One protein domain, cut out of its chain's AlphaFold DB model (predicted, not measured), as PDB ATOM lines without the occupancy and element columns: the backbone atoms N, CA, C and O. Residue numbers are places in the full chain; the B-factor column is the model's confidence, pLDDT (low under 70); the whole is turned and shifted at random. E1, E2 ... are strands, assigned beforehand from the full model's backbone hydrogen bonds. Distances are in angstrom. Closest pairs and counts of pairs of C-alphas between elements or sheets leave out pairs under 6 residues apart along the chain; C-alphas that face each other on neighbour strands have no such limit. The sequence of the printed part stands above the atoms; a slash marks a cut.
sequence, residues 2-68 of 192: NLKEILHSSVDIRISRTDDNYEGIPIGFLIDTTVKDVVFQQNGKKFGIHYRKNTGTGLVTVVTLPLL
ATOM      1  N   ASN A   2     295.361 579.421 442.121       80.69
ATOM      2  CA  ASN A   2     295.577 580.837 441.798       80.69
ATOM      3  C   ASN A   2     296.992 581.029 441.245       80.69
ATOM      4  O   ASN A   2     297.954 580.633 441.891       80.69
ATOM      5  N   LEU A   3     297.108 581.625 440.062       77.56
ATOM      6  CA  LEU A   3     298.385 581.855 439.390       77.56
ATOM      7  C   LEU A   3     299.039 583.184 439.783       77.56
ATOM      8  O   LEU A   3     300.127 583.484 439.303       77.56
ATOM      9  N   LYS A   4     298.405 583.981 440.653       79.75
ATOM     10  CA  LYS A   4     298.888 585.320 441.004       79.75
ATOM     11  C   LYS A   4     300.289 585.346 441.589       79.75
ATOM     12  O   LYS A   4     301.115 586.149 441.169       79.75
ATOM     13  N   GLU A   5     300.543 584.469 442.549       73.19
ATOM     14  CA  GLU A   5     301.834 584.387 443.232       73.19
ATOM     15  C   GLU A   5     302.911 583.817 442.305       73.19
ATOM     16  O   GLU A   5     304.028 584.316 442.287       73.19
ATOM     17  N   ILE A   6     302.531 582.850 441.467       71.38
ATOM     18  CA  ILE A   6     303.415 582.136 440.538       71.38
ATOM     19  C   ILE A   6     303.853 583.034 439.376       71.38
ATOM     20  O   ILE A   6     305.013 583.038 438.987       71.38
ATOM     21  N   LEU A   7     302.925 583.808 438.811       67.81
ATOM     22  CA  LEU A   7     303.182 584.688 437.666       67.81
ATOM     23  C   LEU A   7     303.506 586.126 438.086       67.81
ATOM     24  O   LEU A   7     303.617 587.012 437.235       67.81
ATOM     25  N   HIS A   8     303.586 586.388 439.394       72.62
ATOM     26  CA  HIS A   8     303.666 587.730 439.969       72.62
ATOM     27  C   HIS A   8     302.663 588.708 439.330       72.62
ATOM     28  O   HIS A   8     302.998 589.866 439.044       72.62
ATOM     29  N   SER A   9     301.440 588.261 439.036       73.12
ATOM     30  CA  SER A   9     300.458 589.100 438.352       73.12
ATOM     31  C   SER A   9     299.892 590.170 439.291       73.12
ATOM     32  O   SER A   9     299.744 589.993 440.497       73.12
ATOM     33  N   SER A  10     299.552 591.324 438.722       79.94
ATOM     34  CA  SER A  10     298.872 592.427 439.416       79.94
ATOM     35  C   SER A  10     297.409 592.123 439.753       79.94
ATOM     36  O   SER A  10     296.799 592.833 440.548       79.94
ATOM     37  N   VAL A  11     296.842 591.074 439.159       82.25
ATOM     38  CA  VAL A  11     295.447 590.652 439.320       82.25
ATOM     39  C   VAL A  11     295.379 589.172 439.654       82.25
ATOM     40  O   VAL A  11     296.278 588.411 439.303       82.25
ATOM     41  N   ASP A  12     294.307 588.757 440.319       84.81
ATOM     42  CA  ASP A  12     294.048 587.344 440.578       84.81
ATOM     43  C   ASP A  12     293.637 586.620 439.288       84.81
ATOM     44  O   ASP A  12     292.749 587.070 438.558       84.81
ATOM     45  N   ILE A  13     294.300 585.496 439.011       86.19
ATOM     46  CA  ILE A  13     294.000 584.601 437.888       86.19
ATOM     47  C   ILE A  13     293.780 583.216 438.489       86.19
ATOM     48  O   ILE A  13     294.733 582.487 438.774       86.19
ATOM     49  N   ARG A  14     292.521 582.868 438.750       85.19
ATOM     50  CA  ARG A  14     292.153 581.603 439.390       85.19
ATOM     51  C   ARG A  14     291.664 580.613 438.343       85.19
ATOM     52  O   ARG A  14     290.742 580.904 437.599       85.19
ATOM     53  N   ILE A  15     292.276 579.437 438.315       83.75
ATOM     54  CA  ILE A  15     291.833 578.299 437.513       83.75
ATOM     55  C   ILE A  15     290.944 577.409 438.379       83.75
ATOM     56  O   ILE A  15     291.395 576.896 439.414       83.75
ATOM     57  N   SER A  16     289.712 577.203 437.931       82.56
ATOM     58  CA  SER A  16     288.699 576.357 438.570       82.56
ATOM     59  C   SER A  16     288.325 575.217 437.618       82.56
ATOM     60  O   SER A  16     288.379 575.392 436.402       82.56
ATOM     61  N   ARG A  17     287.979 574.033 438.138       82.44
ATOM     62  CA  ARG A  17     287.475 572.935 437.293       82.44
ATOM     63  C   ARG A  17     286.049 573.221 436.839       82.44
ATOM     64  O   ARG A  17     285.275 573.824 437.578       82.44
ATOM     65  N   THR A  18     285.714 572.751 435.648       80.06
ATOM     66  CA  THR A  18     284.353 572.763 435.113       80.06
ATOM     67  C   THR A  18     284.159 571.547 434.226       80.06
ATOM     68  O   THR A  18     285.129 571.036 433.679       80.06
ATOM     69  N   ASP A  19     282.912 571.119 434.078       79.00
ATOM     70  CA  ASP A  19     282.513 570.054 433.160       79.00
ATOM     71  C   ASP A  19     281.681 570.682 432.030       79.00
ATOM     72  O   ASP A  19     280.492 570.410 431.886       79.00
ATOM     73  N   ASP A  20     282.283 571.630 431.302       75.50
ATOM     74  CA  ASP A  20     281.597 572.367 430.230       75.50
ATOM     75  C   ASP A  20     281.878 571.751 428.853       75.50
ATOM     76  O   ASP A  20     282.735 570.874 428.704       75.50
ATOM     77  N   ASN A  21     281.151 572.199 427.830       76.25
ATOM     78  CA  ASN A  21     281.313 571.705 426.468       76.25
ATOM     79  C   ASN A  21     281.225 572.837 425.436       76.25
ATOM     80  O   ASN A  21     280.282 573.631 425.437       76.25
ATOM     81  N   TYR A  22     282.184 572.860 424.514       67.00
ATOM     82  CA  TYR A  22     282.176 573.743 423.354       67.00
ATOM     83  C   TYR A  22     282.177 572.907 422.078       67.00
ATOM     84  O   TYR A  22     283.150 572.212 421.800       67.00
ATOM     85  N   GLU A  23     281.075 572.951 421.325       69.50
ATOM     86  CA  GLU A  23     280.930 572.261 420.030       69.50
ATOM     87  C   GLU A  23     281.295 570.761 420.071       69.50
ATOM     88  O   GLU A  23     281.897 570.209 419.154       69.50
ATOM     89  N   GLY A  24     280.944 570.072 421.160       60.94
ATOM     90  CA  GLY A  24     281.259 568.658 421.365       60.94
ATOM     91  C   GLY A  24     282.607 568.405 422.047       60.94
ATOM     92  O   GLY A  24     282.872 567.270 422.445       60.94
ATOM     93  N   ILE A  25     283.423 569.434 422.279       63.50
ATOM     94  CA  ILE A  25     284.728 569.327 422.936       63.50
ATOM     95  C   ILE A  25     284.582 569.603 424.441       63.50
ATOM     96  O   ILE A  25     284.095 570.671 424.824       63.50
ATOM     97  N   PRO A  26     285.001 568.674 425.319       67.50
ATOM     98  CA  PRO A  26     284.925 568.874 426.760       67.50
ATOM     99  C   PRO A  26     285.936 569.929 427.222       67.50
ATOM    100  O   PRO A  26     287.130 569.836 426.928       67.50
ATOM    101  N   ILE A  27     285.462 570.902 427.995       74.06
ATOM    102  CA  ILE A  27     286.284 571.924 428.635       74.06
ATOM    103  C   ILE A  27     286.375 571.608 430.125       74.06
ATOM    104  O   ILE A  27     285.376 571.659 430.835       74.06
ATOM    105  N   GLY A  28     287.589 571.303 430.591       73.81
ATOM    106  CA  GLY A  28     287.843 570.871 431.972       73.81
ATOM    107  C   GLY A  28     288.122 571.994 432.975       73.81
ATOM    108  O   GLY A  28     288.146 571.752 434.185       73.81
ATOM    109  N   PHE A  29     288.388 573.217 432.503       80.44
ATOM    110  CA  PHE A  29     288.814 574.322 433.363       80.44
ATOM    111  C   PHE A  29     288.277 575.671 432.886       80.44
ATOM    112  O   PHE A  29     288.160 575.904 431.688       80.44
ATOM    113  N   LEU A  30     287.999 576.560 433.836       84.19
ATOM    114  CA  LEU A  30     287.609 577.952 433.615       84.19
ATOM    115  C   LEU A  30     288.561 578.898 434.349       84.19
ATOM    116  O   LEU A  30     289.254 578.496 435.291       84.19
ATOM    117  N   ILE A  31     288.569 580.158 433.920       86.50
ATOM    118  CA  ILE A  31     289.425 581.212 434.456       86.50
ATOM    119  C   ILE A  31     288.571 582.286 435.137       86.50
ATOM    120  O   ILE A  31     287.888 583.072 434.482       86.50
ATOM    121  N   ASP A  32     288.681 582.388 436.456       87.19
ATOM    122  CA  ASP A  32     288.109 583.476 437.243       87.19
ATOM    123  C   ASP A  32     289.143 584.596 437.396       87.19
ATOM    124  O   ASP A  32     290.159 584.460 438.089       87.19
ATOM    125  N   THR A  33     288.900 585.722 436.724       85.31
ATOM    126  CA  THR A  33     289.802 586.877 436.756       85.31
ATOM    127  C   THR A  33     289.105 588.203 436.451       85.31
ATOM    128  O   THR A  33     288.085 588.260 435.751       85.31
ATOM    129  N   THR A  34     289.719 589.295 436.910       84.19
ATOM    130  CA  THR A  34     289.346 590.680 436.589       84.19
ATOM    131  C   THR A  34     290.025 591.221 435.326       84.19
ATOM    132  O   THR A  34     289.764 592.362 434.943       84.19
ATOM    133  N   VAL A  35     290.862 590.423 434.644       82.88
ATOM    134  CA  VAL A  35     291.416 590.787 433.329       82.88
ATOM    135  C   VAL A  35     290.278 591.066 432.343       82.88
ATOM    136  O   VAL A  35     289.319 590.293 432.234       82.88
ATOM    137  N   LYS A  36     290.389 592.214 431.663       80.19
ATOM    138  CA  LYS A  36     289.400 592.709 430.695       80.19
ATOM    139  C   LYS A  36     289.567 592.094 429.310       80.19
ATOM    140  O   LYS A  36     288.577 591.945 428.609       80.19
ATOM    141  N   ASP A  37     290.797 591.762 428.935       79.75
ATOM    142  CA  ASP A  37     291.110 591.192 427.629       79.75
ATOM    143  C   ASP A  37     290.860 589.677 427.649       79.75
ATOM    144  O   ASP A  37     291.655 588.889 428.173       79.75
ATOM    145  N   VAL A  38     289.677 589.294 427.175       80.25
ATOM    146  CA  VAL A  38     289.181 587.918 427.157       80.25
ATOM    147  C   VAL A  38     289.181 587.443 425.714       80.25
ATOM    148  O   VAL A  38     288.460 587.983 424.881       80.25
ATOM    149  N   VAL A  39     289.979 586.420 425.434       76.94
ATOM    150  CA  VAL A  39     290.140 585.856 424.084       76.94
ATOM    151  C   VAL A  39     289.141 584.740 423.813       76.94
ATOM    152  O   VAL A  39     288.806 584.481 422.663       76.94
ATOM    153  N   PHE A  40     288.653 584.074 424.864       77.75
ATOM    154  CA  PHE A  40     287.666 583.011 424.728       77.75
ATOM    155  C   PHE A  40     286.695 582.992 425.914       77.75
ATOM    156  O   PHE A  40     287.102 582.891 427.078       77.75
ATOM    157  N   GLN A  41     285.402 583.093 425.603       83.19
ATOM    158  CA  GLN A  41     284.297 583.126 426.556       83.19
ATOM    159  C   GLN A  41     283.078 582.402 425.981       83.19
ATOM    160  O   GLN A  41     282.734 582.586 424.818       83.19
ATOM    161  N   GLN A  42     282.383 581.640 426.823       77.75
ATOM    162  CA  GLN A  42     281.128 580.965 426.489       77.75
ATOM    163  C   GLN A  42     280.200 581.029 427.705       77.75
ATOM    164  O   GLN A  42     280.646 580.849 428.836       77.75
ATOM    165  N   ASN A  43     278.912 581.322 427.501       81.62
ATOM    166  CA  ASN A  43     277.903 581.364 428.574       81.62
ATOM    167  C   ASN A  43     278.300 582.235 429.787       81.62
ATOM    168  O   ASN A  43     278.005 581.903 430.933       81.62
ATOM    169  N   GLY A  44     279.022 583.338 429.552       80.62
ATOM    170  CA  GLY A  44     279.512 584.218 430.623       80.62
ATOM    171  C   GLY A  44     280.760 583.718 431.363       80.62
ATOM    172  O   GLY A  44     281.323 584.464 432.162       80.62
ATOM    173  N   LYS A  45     281.231 582.499 431.082       82.88
ATOM    174  CA  LYS A  45     282.443 581.909 431.661       82.88
ATOM    175  C   LYS A  45     283.646 582.178 430.766       82.88
ATOM    176  O   LYS A  45     283.556 582.064 429.544       82.88
ATOM    177  N   LYS A  46     284.776 582.539 431.372       83.44
ATOM    178  CA  LYS A  46     286.023 582.833 430.657       83.44
ATOM    179  C   LYS A  46     286.901 581.589 430.618       83.44
ATOM    180  O   LYS A  46     287.085 580.920 431.631       83.44
ATOM    181  N   PHE A  47     287.476 581.329 429.455       80.44
ATOM    182  CA  PHE A  47     288.286 580.141 429.183       80.44
ATOM    183  C   PHE A  47     289.653 580.497 428.593       80.44
ATOM    184  O   PHE A  47     290.591 579.717 428.701       80.44
ATOM    185  N   GLY A  48     289.790 581.700 428.032       78.25
ATOM    186  CA  GLY A  48     291.063 582.253 427.588       78.25
ATOM    187  C   GLY A  48     291.121 583.745 427.875       78.25
ATOM    188  O   GLY A  48     290.169 584.475 427.596       78.25
ATOM    189  N   ILE A  49     292.245 584.209 428.417       79.06
ATOM    190  CA  ILE A  49     292.510 585.629 428.678       79.06
ATOM    191  C   ILE A  49     293.882 586.015 428.131       79.06
ATOM    192  O   ILE A  49     294.798 585.194 428.116       79.06
ATOM    193  N   HIS A  50     294.045 587.278 427.757       75.06
ATOM    194  CA  HIS A  50     295.357 587.871 427.537       75.06
ATOM    195  C   HIS A  50     295.719 588.740 428.735       75.06
ATOM    196  O   HIS A  50     295.097 589.763 429.012       75.06
ATOM    197  N   TYR A  51     296.752 588.334 429.467       74.38
ATOM    198  CA  TYR A  51     297.281 589.119 430.572       74.38
ATOM    199  C   TYR A  51     298.639 589.709 430.194       74.38
ATOM    200  O   TYR A  51     299.574 588.978 429.878       74.38
ATOM    201  N   ARG A  52     298.756 591.043 430.251       68.12
ATOM    202  CA  ARG A  52     299.999 591.775 429.977       68.12
ATOM    203  C   ARG A  52     300.439 592.550 431.217       68.12
ATOM    204  O   ARG A  52     299.674 593.348 431.756       68.12
ATOM    205  N   LYS A  53     301.695 592.362 431.630       65.12
ATOM    206  CA  LYS A  53     302.360 593.156 432.674       65.12
ATOM    207  C   LYS A  53     303.538 593.917 432.058       65.12
ATOM    208  O   LYS A  53     304.374 593.330 431.384       65.12
ATOM    209  N   ASN A  54     303.607 595.230 432.280       55.62
ATOM    210  CA  ASN A  54     304.565 596.138 431.621       55.62
ATOM    211  C   ASN A  54     306.008 596.100 432.180       55.62
ATOM    212  O   ASN A  54     306.742 597.067 432.028       55.62
ATOM    213  N   THR A  55     306.444 595.005 432.805       49.44
ATOM    214  CA  THR A  55     307.819 594.865 433.342       49.44
ATOM    215  C   THR A  55     308.639 593.771 432.649       49.44
ATOM    216  O   THR A  55     309.707 593.406 433.120       49.44
ATOM    217  N   GLY A  56     308.141 593.253 431.528       45.84
ATOM    218  CA  GLY A  56     308.739 592.177 430.743       45.84
ATOM    219  C   GLY A  56     307.623 591.447 430.007       45.84
ATOM    220  O   GLY A  56     306.637 591.040 430.618       45.84
ATOM    221  N   THR A  57     307.709 591.356 428.684       39.56
ATOM    222  CA  THR A  57     306.688 590.689 427.870       39.56
ATOM    223  C   THR A  57     306.791 589.179 428.054       39.56
ATOM    224  O   THR A  57     307.639 588.541 427.441       39.56
ATOM    225  N   GLY A  58     305.927 588.613 428.892       40.97
ATOM    226  CA  GLY A  58     305.641 587.180 428.920       40.97
ATOM    227  C   GLY A  58     304.257 586.928 428.332       40.97
ATOM    228  O   GLY A  58     303.279 587.501 428.812       40.97
ATOM    229  N   LEU A  59     304.171 586.098 427.290       41.34
ATOM    230  CA  LEU A  59     302.908 585.554 426.795       41.34
ATOM    231  C   LEU A  59     302.651 584.243 427.540       41.34
ATOM    232  O   LEU A  59     303.342 583.254 427.311       41.34
ATOM    233  N   VAL A  60     301.680 584.241 428.450       43.34
ATOM    234  CA  VAL A  60     301.224 583.017 429.117       43.34
ATOM    235  C   VAL A  60     299.936 582.576 428.440       43.34
ATOM    236  O   VAL A  60     298.859 583.082 428.747       43.34
ATOM    237  N   THR A  61     300.052 581.637 427.506       42.84
ATOM    238  CA  THR A  61     298.894 580.996 426.882       42.84
ATOM    239  C   THR A  61     298.529 579.756 427.693       42.84
ATOM    240  O   THR A  61     299.150 578.705 427.555       42.84
ATOM    241  N   VAL A  62     297.524 579.865 428.565       40.94
ATOM    242  CA  VAL A  62     296.910 578.686 429.197       40.94
ATOM    243  C   VAL A  62     295.842 578.167 428.243       40.94
ATOM    244  O   VAL A  62     294.729 578.683 428.210       40.94
ATOM    245  N   VAL A  63     296.199 577.178 427.424       43.56
ATOM    246  CA  VAL A  63     295.263 576.522 426.504       43.56
ATOM    247  C   VAL A  63     294.640 575.324 427.215       43.56
ATOM    248  O   VAL A  63     295.331 574.366 427.551       43.56
ATOM    249  N   THR A  64     293.326 575.342 427.429       39.84
ATOM    250  CA  THR A  64     292.558 574.162 427.874       39.84
ATOM    251  C   THR A  64     292.018 573.354 426.694       39.84
ATOM    252  O   THR A  64     291.083 572.576 426.852       39.84
ATOM    253  N   LEU A  65     292.588 573.546 425.503       40.62
ATOM    254  CA  LEU A  65     292.145 572.913 424.273       40.62
ATOM    255  C   LEU A  65     293.330 572.266 423.545       40.62
ATOM    256  O   LEU A  65     294.315 572.953 423.275       40.62
ATOM    257  N   PRO A  66     293.214 570.995 423.124       43.34
ATOM    258  CA  PRO A  66     294.162 570.348 422.216       43.34
ATOM    259  C   PRO A  66     294.035 570.851 420.760       43.34
ATOM    260  O   PRO A  66     294.446 570.159 419.834       43.34
ATOM    261  N   LEU A  67     293.430 572.025 420.533       43.66
ATOM    262  CA  LEU A  67     293.065 572.518 419.200       43.66
ATOM    263  C   LEU A  67     294.157 573.333 418.491       43.66
ATOM    264  O   LEU A  67     294.012 573.571 417.299       43.66
ATOM    265  N   LEU A  68     295.224 573.777 419.170       44.62
ATOM    266  CA  LEU A  68     296.074 574.852 418.625       44.62
ATOM    267  C   LEU A  68     297.492 574.500 418.162       44.62
ATOM    268  O   LEU A  68     298.195 575.418 417.773       44.62
TER     269      LEU A  68
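This is residues 2 to 68 of the 192 residues of an uncharacterized protein of Caldibacillus thermoamylovorans (UniProt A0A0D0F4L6). A long, sharply bent hairpin of E1 and E2 packs on a short hairpin of E3 and E4, with E4 crossing E2. The stretch after E4, residues 50 to 68, has no named element and runs away from the hairpins to about Thr 55 before folding back. The printed part has 67 residues with four named strands, E1, E2, E3 and E4 in chain order, and no named helix; the class is all strand, though under half of the residues, 29 of 67, are in named elements. The strands form two antiparallel sheets, E1 - E2 and E3 - E4. The whole is compact, with a radius of gyration of the C-alphas of 12.3 A, and elongated, spanning 39 by 21 by 19 A.

E1, residues 13 to 22, begins with C-alpha 13 at (294.000, 584.601, 437.888), spans 21.7 A and bends by 87 degrees at residue 19. E2, residues 25 to 33, spans 22.9 A and bends by 58 degrees at residue 28. E3 is residues 38 to 42, 10.7 A. E4, residues 45 to 49, spans 11.1 A and ends with C-alpha 49 at (292.510, 585.629, 428.678).

E1 and E2 form an antiparallel hairpin at 151 degrees, with N 14 and O 32 within hydrogen-bond range at 2.9 A. E3 and E4 form an antiparallel hairpin at 157 degrees, with N 47 and O 40 within range at 2.9 A. E2 and E4 have 10 pairs of C-alphas within 8 A, the closest being those of Leu 30 and Phe 47, 5.0 A. E1 and E4 are apart.

The two C-alphas farthest apart, those of Gly 24 and Thr 55, are 39.2 A apart. The printed part has no cut, and the three links between strands are tight. Mean pLDDT of the printed part is 70.2; residue 7, residues 22 to 26 and residues 52 to 68 are under 70.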